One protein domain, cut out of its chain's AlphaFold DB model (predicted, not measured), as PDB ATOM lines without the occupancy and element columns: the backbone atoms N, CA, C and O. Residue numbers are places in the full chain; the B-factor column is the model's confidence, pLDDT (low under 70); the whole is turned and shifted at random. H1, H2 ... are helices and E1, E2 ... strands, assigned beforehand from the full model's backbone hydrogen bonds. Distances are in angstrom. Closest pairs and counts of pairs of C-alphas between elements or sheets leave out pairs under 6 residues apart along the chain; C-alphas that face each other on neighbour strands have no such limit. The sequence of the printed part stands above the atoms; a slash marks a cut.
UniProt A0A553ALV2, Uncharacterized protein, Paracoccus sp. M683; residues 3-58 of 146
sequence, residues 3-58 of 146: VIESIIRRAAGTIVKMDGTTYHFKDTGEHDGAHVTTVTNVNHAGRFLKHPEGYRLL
ATOM      1  N   VAL A   3      43.433  36.353 -16.645       88.56
ATOM      2  CA  VAL A   3      43.094  37.739 -16.314       88.56
ATOM      3  C   VAL A   3      43.837  38.630 -17.299       88.56
ATOM      4  O   VAL A   3      45.053  38.534 -17.454       88.56
ATOM      5  N   ILE A   4      43.087  39.446 -18.035       89.94
ATOM      6  CA  ILE A   4      43.636  40.335 -19.058       89.94
ATOM      7  C   ILE A   4      43.430  41.772 -18.617       89.94
ATOM      8  O   ILE A   4      42.321  42.178 -18.272       89.94
ATOM      9  N   GLU A   5      44.504  42.544 -18.678       90.88
ATOM     10  CA  GLU A   5      44.493  43.985 -18.505       90.88
ATOM     11  C   GLU A   5      44.432  44.692 -19.861       90.88
ATOM     12  O   GLU A   5      45.151  44.352 -20.799       90.88
ATOM     13  N   SER A   6      43.596  45.723 -19.939       92.50
ATOM     14  CA  SER A   6      43.605  46.732 -20.993       92.50
ATOM     15  C   SER A   6      44.617  47.822 -20.645       92.50
ATOM     16  O   SER A   6      44.447  48.550 -19.666       92.50
ATOM     17  N   ILE A   7      45.638  47.974 -21.487       90.31
ATOM     18  CA  ILE A   7      46.662  49.023 -21.383       90.31
ATOM     19  C   ILE A   7      46.029  50.395 -21.645       90.31
ATOM     20  O   ILE A   7      46.375  51.395 -21.014       90.31
ATOM     21  N   ILE A   8      45.046  50.442 -22.550       86.88
ATOM     22  CA  ILE A   8      44.282  51.653 -22.836       86.88
ATOM     23  C   ILE A   8      43.307  51.898 -21.681       86.88
ATOM     24  O   ILE A   8      42.315  51.180 -21.521       86.88
ATOM     25  N   ARG A   9      43.580  52.943 -20.897       84.06
ATOM     26  CA  ARG A   9      42.741  53.385 -19.777       84.06
ATOM     27  C   ARG A   9      41.774  54.465 -20.249       84.06
ATOM     28  O   ARG A   9      42.181  55.486 -20.799       84.06
ATOM     29  N   ARG A  10      40.477  54.241 -20.046       85.19
ATOM     30  CA  ARG A  10      39.402  55.199 -20.356       85.19
ATOM     31  C   ARG A  10      38.574  55.421 -19.104       85.19
ATOM     32  O   ARG A  10      38.318  54.461 -18.396       85.19
ATOM     33  N   ALA A  11      38.082  56.637 -18.873       78.75
ATOM     34  CA  ALA A  11      37.321  56.967 -17.660       78.75
ATOM     35  C   ALA A  11      36.115  56.036 -17.400       78.75
ATOM     36  O   ALA A  11      35.792  55.757 -16.253       78.75
ATOM     37  N   ALA A  12      35.477  55.516 -18.456       83.12
ATOM     38  CA  ALA A  12      34.338  54.595 -18.359       83.12
ATOM     39  C   ALA A  12      34.708  53.103 -18.503       83.12
ATOM     40  O   ALA A  12      33.830  52.240 -18.494       83.12
ATOM     41  N   GLY A  13      35.992  52.782 -18.674       87.44
ATOM     42  CA  GLY A  13      36.432  51.445 -19.059       87.44
ATOM     43  C   GLY A  13      36.330  51.151 -20.553       87.44
ATOM     44  O   GLY A  13      35.989  52.007 -21.373       87.44
ATOM     45  N   THR A  14      36.664  49.913 -20.904       91.38
ATOM     46  CA  THR A  14      36.571  49.385 -22.266       91.38
ATOM     47  C   THR A  14      35.618  48.199 -22.257       91.38
ATOM     48  O   THR A  14      35.766  47.284 -21.453       91.38
ATOM     49  N   ILE A  15      34.632  48.210 -23.152       92.56
ATOM     50  CA  ILE A  15      33.692  47.103 -23.326       92.56
ATOM     51  C   ILE A  15      33.977  46.472 -24.681       92.56
ATOM     52  O   ILE A  15      33.940  47.161 -25.699       92.56
ATOM     53  N   VAL A  16      34.254  45.170 -24.699       91.38
ATOM     54  CA  VAL A  16      34.518  44.424 -25.932       91.38
ATOM     55  C   VAL A  16      33.533  43.279 -26.051       91.38
ATOM     56  O   VAL A  16      33.419  42.457 -25.148       91.38
ATOM     57  N   LYS A  17      32.829  43.213 -27.180       92.69
ATOM     58  CA  LYS A  17      31.934  42.103 -27.506       92.69
ATOM     59  C   LYS A  17      32.652  41.150 -28.457       92.69
ATOM     60  O   LYS A  17      33.101  41.573 -29.517       92.69
ATOM     61  N   MET A  18      32.756  39.879 -28.086       89.81
ATOM     62  CA  MET A  18      33.283  38.810 -28.935       89.81
ATOM     63  C   MET A  18      32.377  37.593 -28.840       89.81
ATOM     64  O   MET A  18      32.167  37.078 -27.746       89.81
ATOM     65  N   ASP A  19      31.871  37.134 -29.986       86.94
ATOM     66  CA  ASP A  19      31.111  35.880 -30.088       86.94
ATOM     67  C   ASP A  19      29.941  35.809 -29.081       86.94
ATOM     68  O   ASP A  19      29.782  34.868 -28.311       86.94
ATOM     69  N   GLY A  20      29.182  36.906 -28.971       90.25
ATOM     70  CA  GLY A  20      28.081  37.037 -28.006       90.25
ATOM     71  C   GLY A  20      28.501  37.231 -26.539       90.25
ATOM     72  O   GLY A  20      27.659  37.546 -25.702       90.25
ATOM     73  N   THR A  21      29.791  37.128 -26.212       91.00
ATOM     74  CA  THR A  21      30.322  37.383 -24.867       91.00
ATOM     75  C   THR A  21      30.770  38.839 -24.732       91.00
ATOM     76  O   THR A  21      31.509  39.347 -25.575       91.00
ATOM     77  N   THR A  22      30.343  39.524 -23.668       93.44
ATOM     78  CA  THR A  22      30.743  40.916 -23.398       93.44
ATOM     79  C   THR A  22      31.773  40.964 -22.275       93.44
ATOM     80  O   THR A  22      31.490  40.574 -21.145       93.44
ATOM     81  N   TYR A  23      32.963  41.467 -22.586       92.62
ATOM     82  CA  TYR A  23      34.054  41.688 -21.645       92.62
ATOM     83  C   TYR A  23      34.090  43.146 -21.207       92.62
ATOM     84  O   TYR A  23      34.055  44.053 -22.040       92.62
ATOM     85  N   HIS A  24      34.177  43.366 -19.898       93.38
ATOM     86  CA  HIS A  24      34.231  44.691 -19.291       93.38
ATOM     87  C   HIS A  24      35.597  44.874 -18.636       93.38
ATOM     88  O   HIS A  24      35.863  44.287 -17.590       93.38
ATOM     89  N   PHE A  25      36.445  45.685 -19.257       92.38
ATOM     90  CA  PHE A  25      37.742  46.094 -18.734       92.38
ATOM     91  C   PHE A  25      37.558  47.394 -17.958       92.38
ATOM     92  O   PHE A  25      37.481  48.485 -18.538       92.38
ATOM     93  N   LYS A  26      37.454  47.274 -16.642       91.25
ATOM     94  CA  LYS A  26      37.293  48.404 -15.727       91.25
ATOM     95  C   LYS A  26      38.268  48.257 -14.577       91.25
ATOM     96  O   LYS A  26      38.681  47.142 -14.271       91.25
ATOM     97  N   ASP A  27      38.611  49.376 -13.958       87.88
ATOM     98  CA  ASP A  27      39.288  49.321 -12.676       87.88
ATOM     99  C   ASP A  27      38.376  48.629 -11.657       87.88
ATOM    100  O   ASP A  27      37.244  49.055 -11.413       87.88
ATOM    101  N   THR A  28      38.840  47.500 -11.131       78.62
ATOM    102  CA  THR A  28      38.172  46.780 -10.044       78.62
ATOM    103  C   THR A  28      38.746  47.163  -8.683       78.62
ATOM    104  O   THR A  28      38.264  46.662  -7.672       78.62
ATOM    105  N   GLY A  29      39.770  48.025  -8.639       74.44
ATOM    106  CA  GLY A  29      40.518  48.360  -7.427       74.44
ATOM    107  C   GLY A  29      41.434  47.235  -6.932       74.44
ATOM    108  O   GLY A  29      42.250  47.459  -6.047       74.44
ATOM    109  N   GLU A  30      41.338  46.038  -7.517       72.94
ATOM    110  CA  GLU A  30      42.125  44.858  -7.140       72.94
ATOM    111  C   GLU A  30      43.562  44.918  -7.687       72.94
ATOM    112  O   GLU A  30      44.469  44.294  -7.145       72.94
ATOM    113  N   HIS A  31      43.785  45.723  -8.732       66.38
ATOM    114  CA  HIS A  31      45.060  45.825  -9.439       66.38
ATOM    115  C   HIS A  31      45.482  47.281  -9.699       66.38
ATOM    116  O   HIS A  31      45.647  47.671 -10.846       66.38
ATOM    117  N   ASP A  32      45.658  48.099  -8.657       77.25
ATOM    118  CA  ASP A  32      46.266  49.450  -8.737       77.25
ATOM    119  C   ASP A  32      45.725  50.340  -9.886       77.25
ATOM    120  O   ASP A  32      46.467  50.894 -10.701       77.25
ATOM    121  N   GLY A  33      44.399  50.436 -10.028       76.38
ATOM    122  CA  GLY A  33      43.800  51.248 -11.094       76.38
ATOM    123  C   GLY A  33      43.806  50.591 -12.484       76.38
ATOM    124  O   GLY A  33      43.499  51.256 -13.479       76.38
ATOM    125  N   ALA A  34      44.222  49.328 -12.604       83.75
ATOM    126  CA  ALA A  34      44.310  48.617 -13.872       83.75
ATOM    127  C   ALA A  34      42.938  48.160 -14.366       83.75
ATOM    128  O   ALA A  34      42.112  47.617 -13.635       83.75
ATOM    129  N   HIS A  35      42.723  48.328 -15.667       90.50
ATOM    130  CA  HIS A  35      41.484  47.936 -16.313       90.50
ATOM    131  C   HIS A  35      41.513  46.451 -16.637       90.50
ATOM    132  O   HIS A  35      41.971  46.060 -17.709       90.50
ATOM    133  N   VAL A  36      41.017  45.625 -15.725       90.94
ATOM    134  CA  VAL A  36      41.129  44.168 -15.826       90.94
ATOM    135  C   VAL A  36      39.798  43.506 -16.146       90.94
ATOM    136  O   VAL A  36      38.721  44.044 -15.877       90.94
ATOM    137  N   THR A  37      39.871  42.321 -16.745       91.38
ATOM    138  CA  THR A  37      38.717  41.448 -16.939       91.38
ATOM    139  C   THR A  37      39.136  39.981 -16.920       91.38
ATOM    140  O   THR A  37      40.223  39.620 -17.380       91.38
ATOM    141  N   THR A  38      38.255  39.119 -16.414       90.25
ATOM    142  CA  THR A  38      38.484  37.672 -16.399       90.25
ATOM    143  C   THR A  38      37.959  37.057 -17.685       90.25
ATOM    144  O   THR A  38      36.769  37.125 -17.996       90.25
ATOM    145  N   VAL A  39      38.851  36.404 -18.420       89.75
ATOM    146  CA  VAL A  39      38.537  35.722 -19.668       89.75
ATOM    147  C   VAL A  39      38.610  34.214 -19.445       89.75
ATOM    148  O   VAL A  39      39.666  33.623 -19.211       89.75
ATOM    149  N   THR A  40      37.449  33.568 -19.508       87.56
ATOM    150  CA  THR A  40      37.324  32.110 -19.388       87.56
ATOM    151  C   THR A  40      37.641  31.390 -20.698       87.56
ATOM    152  O   THR A  40      38.171  30.282 -20.669       87.56
ATOM    153  N   ASN A  41      37.357  32.021 -21.843       87.56
ATOM    154  CA  ASN A  41      37.560  31.440 -23.166       87.56
ATOM    155  C   ASN A  41      38.977  31.713 -23.693       87.56
ATOM    156  O   ASN A  41      39.352  32.855 -23.967       87.56
ATOM    157  N   VAL A  42      39.740  30.641 -23.898       85.62
ATOM    158  CA  VAL A  42      41.132  30.682 -24.366       85.62
ATOM    159  C   VAL A  42      41.265  31.356 -25.738       85.62
ATOM    160  O   VAL A  42      42.195  32.131 -25.954       85.62
ATOM    161  N   ASN A  43      40.309  31.141 -26.650       88.12
ATOM    162  CA  ASN A  43      40.321  31.773 -27.973       88.12
ATOM    163  C   ASN A  43      40.133  33.291 -27.884       88.12
ATOM    164  O   ASN A  43      40.778  34.043 -28.615       88.12
ATOM    165  N   HIS A  44      39.266  33.753 -26.980       91.12
ATOM    166  CA  HIS A  44      39.051  35.185 -26.767       91.12
ATOM    167  C   HIS A  44      40.287  35.824 -26.138       91.12
ATOM    168  O   HIS A  44      40.734  36.868 -26.609       91.12
ATOM    169  N   ALA A  45      40.894  35.157 -25.153       88.94
ATOM    170  CA  ALA A  45      42.150  35.602 -24.561       88.94
ATOM    171  C   ALA A  45      43.249  35.749 -25.625       88.94
ATOM    172  O   ALA A  45      43.870  36.804 -25.723       88.94
ATOM    173  N   GLY A  46      43.407  34.753 -26.503       87.69
ATOM    174  CA  GLY A  46      44.350  34.818 -27.620       87.69
ATOM    175  C   GLY A  46      44.092  35.989 -28.573       87.69
ATOM    176  O   GLY A  46      45.042  36.614 -29.034       87.69
ATOM    177  N   ARG A  47      42.828  36.344 -28.848       90.06
ATOM    178  CA  ARG A  47      42.502  37.521 -29.676       90.06
ATOM    179  C   ARG A  47      42.917  38.839 -29.022       90.06
ATOM    180  O   ARG A  47      43.408  39.709 -29.729       90.06
ATOM    181  N   PHE A  48      42.758  38.986 -27.709       90.25
ATOM    182  CA  PHE A  48      43.234  40.177 -26.996       90.25
ATOM    183  C   PHE A  48      44.762  40.259 -27.004       90.25
ATOM    184  O   PHE A  48      45.324  41.293 -27.355       90.25
ATOM    185  N   LEU A  49      45.434  39.147 -26.703       88.94
ATOM    186  CA  LEU A  49      46.896  39.085 -26.612       88.94
ATOM    187  C   LEU A  49      47.607  39.199 -27.972       88.94
ATOM    188  O   LEU A  49      48.798  39.488 -28.008       88.94
ATOM    189  N   LYS A  50      46.891  39.045 -29.098       88.75
ATOM    190  CA  LYS A  50      47.405  39.400 -30.436       88.75
ATOM    191  C   LYS A  50      47.689  40.898 -30.598       88.75
ATOM    192  O   LYS A  50      48.407  41.265 -31.522       88.75
ATOM    193  N   HIS A  51      47.148  41.743 -29.721       87.06
ATOM    194  CA  HIS A  51      47.344  43.191 -29.730       87.06
ATOM    195  C   HIS A  51      48.088  43.635 -28.459       87.06
ATOM    196  O   HIS A  51      47.459  44.156 -27.532       87.06
ATOM    197  N   PRO A  52      49.422  43.451 -28.397       86.56
ATOM    198  CA  PRO A  52      50.221  43.752 -27.203       86.56
ATOM    199  C   PRO A  52      50.268  45.248 -26.859       86.56
ATOM    200  O   PRO A  52      50.606  45.616 -25.741       86.56
ATOM    201  N   GLU A  53      49.917  46.120 -27.805       86.12
ATOM    202  CA  GLU A  53      49.752  47.563 -27.595       86.12
ATOM    203  C   GLU A  53      48.467  47.926 -26.828       86.12
ATOM    204  O   GLU A  53      48.388  48.981 -26.200       86.12
ATOM    205  N   GLY A  54      47.457  47.051 -26.866       89.06
ATOM    206  CA  GLY A  54      46.157  47.275 -26.237       89.06
ATOM    207  C   GLY A  54      45.929  46.443 -24.982       89.06
ATOM    208  O   GLY A  54      45.245  46.908 -24.070       89.06
ATOM    209  N   TYR A  55      46.498  45.237 -24.918       91.56
ATOM    210  CA  TYR A  55      46.199  44.263 -23.874       91.56
ATOM    211  C   TYR A  55      47.445  43.530 -23.386       91.56
ATOM    212  O   TYR A  55      48.344  43.218 -24.164       91.56
ATOM    213  N   ARG A  56      47.456  43.190 -22.096       89.12
ATOM    214  CA  ARG A  56      48.473  42.333 -21.479       89.12
ATOM    215  C   ARG A  56      47.844  41.303 -20.550       89.12
ATOM    216  O   ARG A  56      46.767  41.529 -20.002       89.12
ATOM    217  N   LEU A  57      48.527  40.183 -20.351       88.12
ATOM    218  CA  LEU A  57      48.159  39.213 -19.323       88.12
ATOM    219  C   LEU A  57      48.549  39.771 -17.945       88.12
ATOM    220  O   LEU A  57      49.650  40.304 -17.794       88.12
ATOM    221  N   LEU A  58      47.663  39.662 -16.956       78.62
ATOM    222  CA  LEU A  58      47.926  40.084 -15.583       78.62
ATOM    223  C   LEU A  58      47.809  38.871 -14.656       78.62
ATOM    224  O   LEU A  58      46.746  38.277 -14.557       78.62
TER     225      LEU A  58
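This is residues 3 to 58 of the 146 residues of an uncharacterized protein of Paracoccus sp. M683 (UniProt A0A553ALV2). What shape is it? A strongly twisted sheet of five strands has the short helix H1 packed on it, while the hairpin E2 and E3 splays away from E4. What builds it? The 56 printed residues hold E1, E2, E3, E4, H1, E5; the sheet runs E2 E3 E4 E1 E5, antiparallel, class mixed. It is compact, radius of gyration of the C-alphas 10.3 A, spanning 27 by 21 by 17 A.

Which strands? E1 is residues 3 to 6, from C-alpha 3 at (43.094, 37.739, -16.314); E2 14 to 18; E3 21 to 27, 19.3 A; E4 35 to 39; E5 55 to 57, ending at C-alpha 57 at (48.159, 39.213, -19.323). Which helix? H1, 42 to 49.

Which pair? E1 is antiparallel to E4, N 6 to O 35 2.8 A, and to E5, N 5 to O 56 2.8 A; hairpin E2 and E3 has N 16 to O 23 2.9 A. E3 and E4 meet only at a point, C-alphas 26 and 35 facing each other at 4.3 A. And H1? It is on the sheet, its closest C-alphas to E5, Leu 49 and Tyr 55, 5.9 A apart; every O i to N i+4 pair is within hydrogen-bond range.

How wide? The farthest C-alphas, Asp 19 and Asp 32, are 29.5 A apart. Any gaps? The printed part has no cut or long link; residue 31 alone has pLDDT under 70.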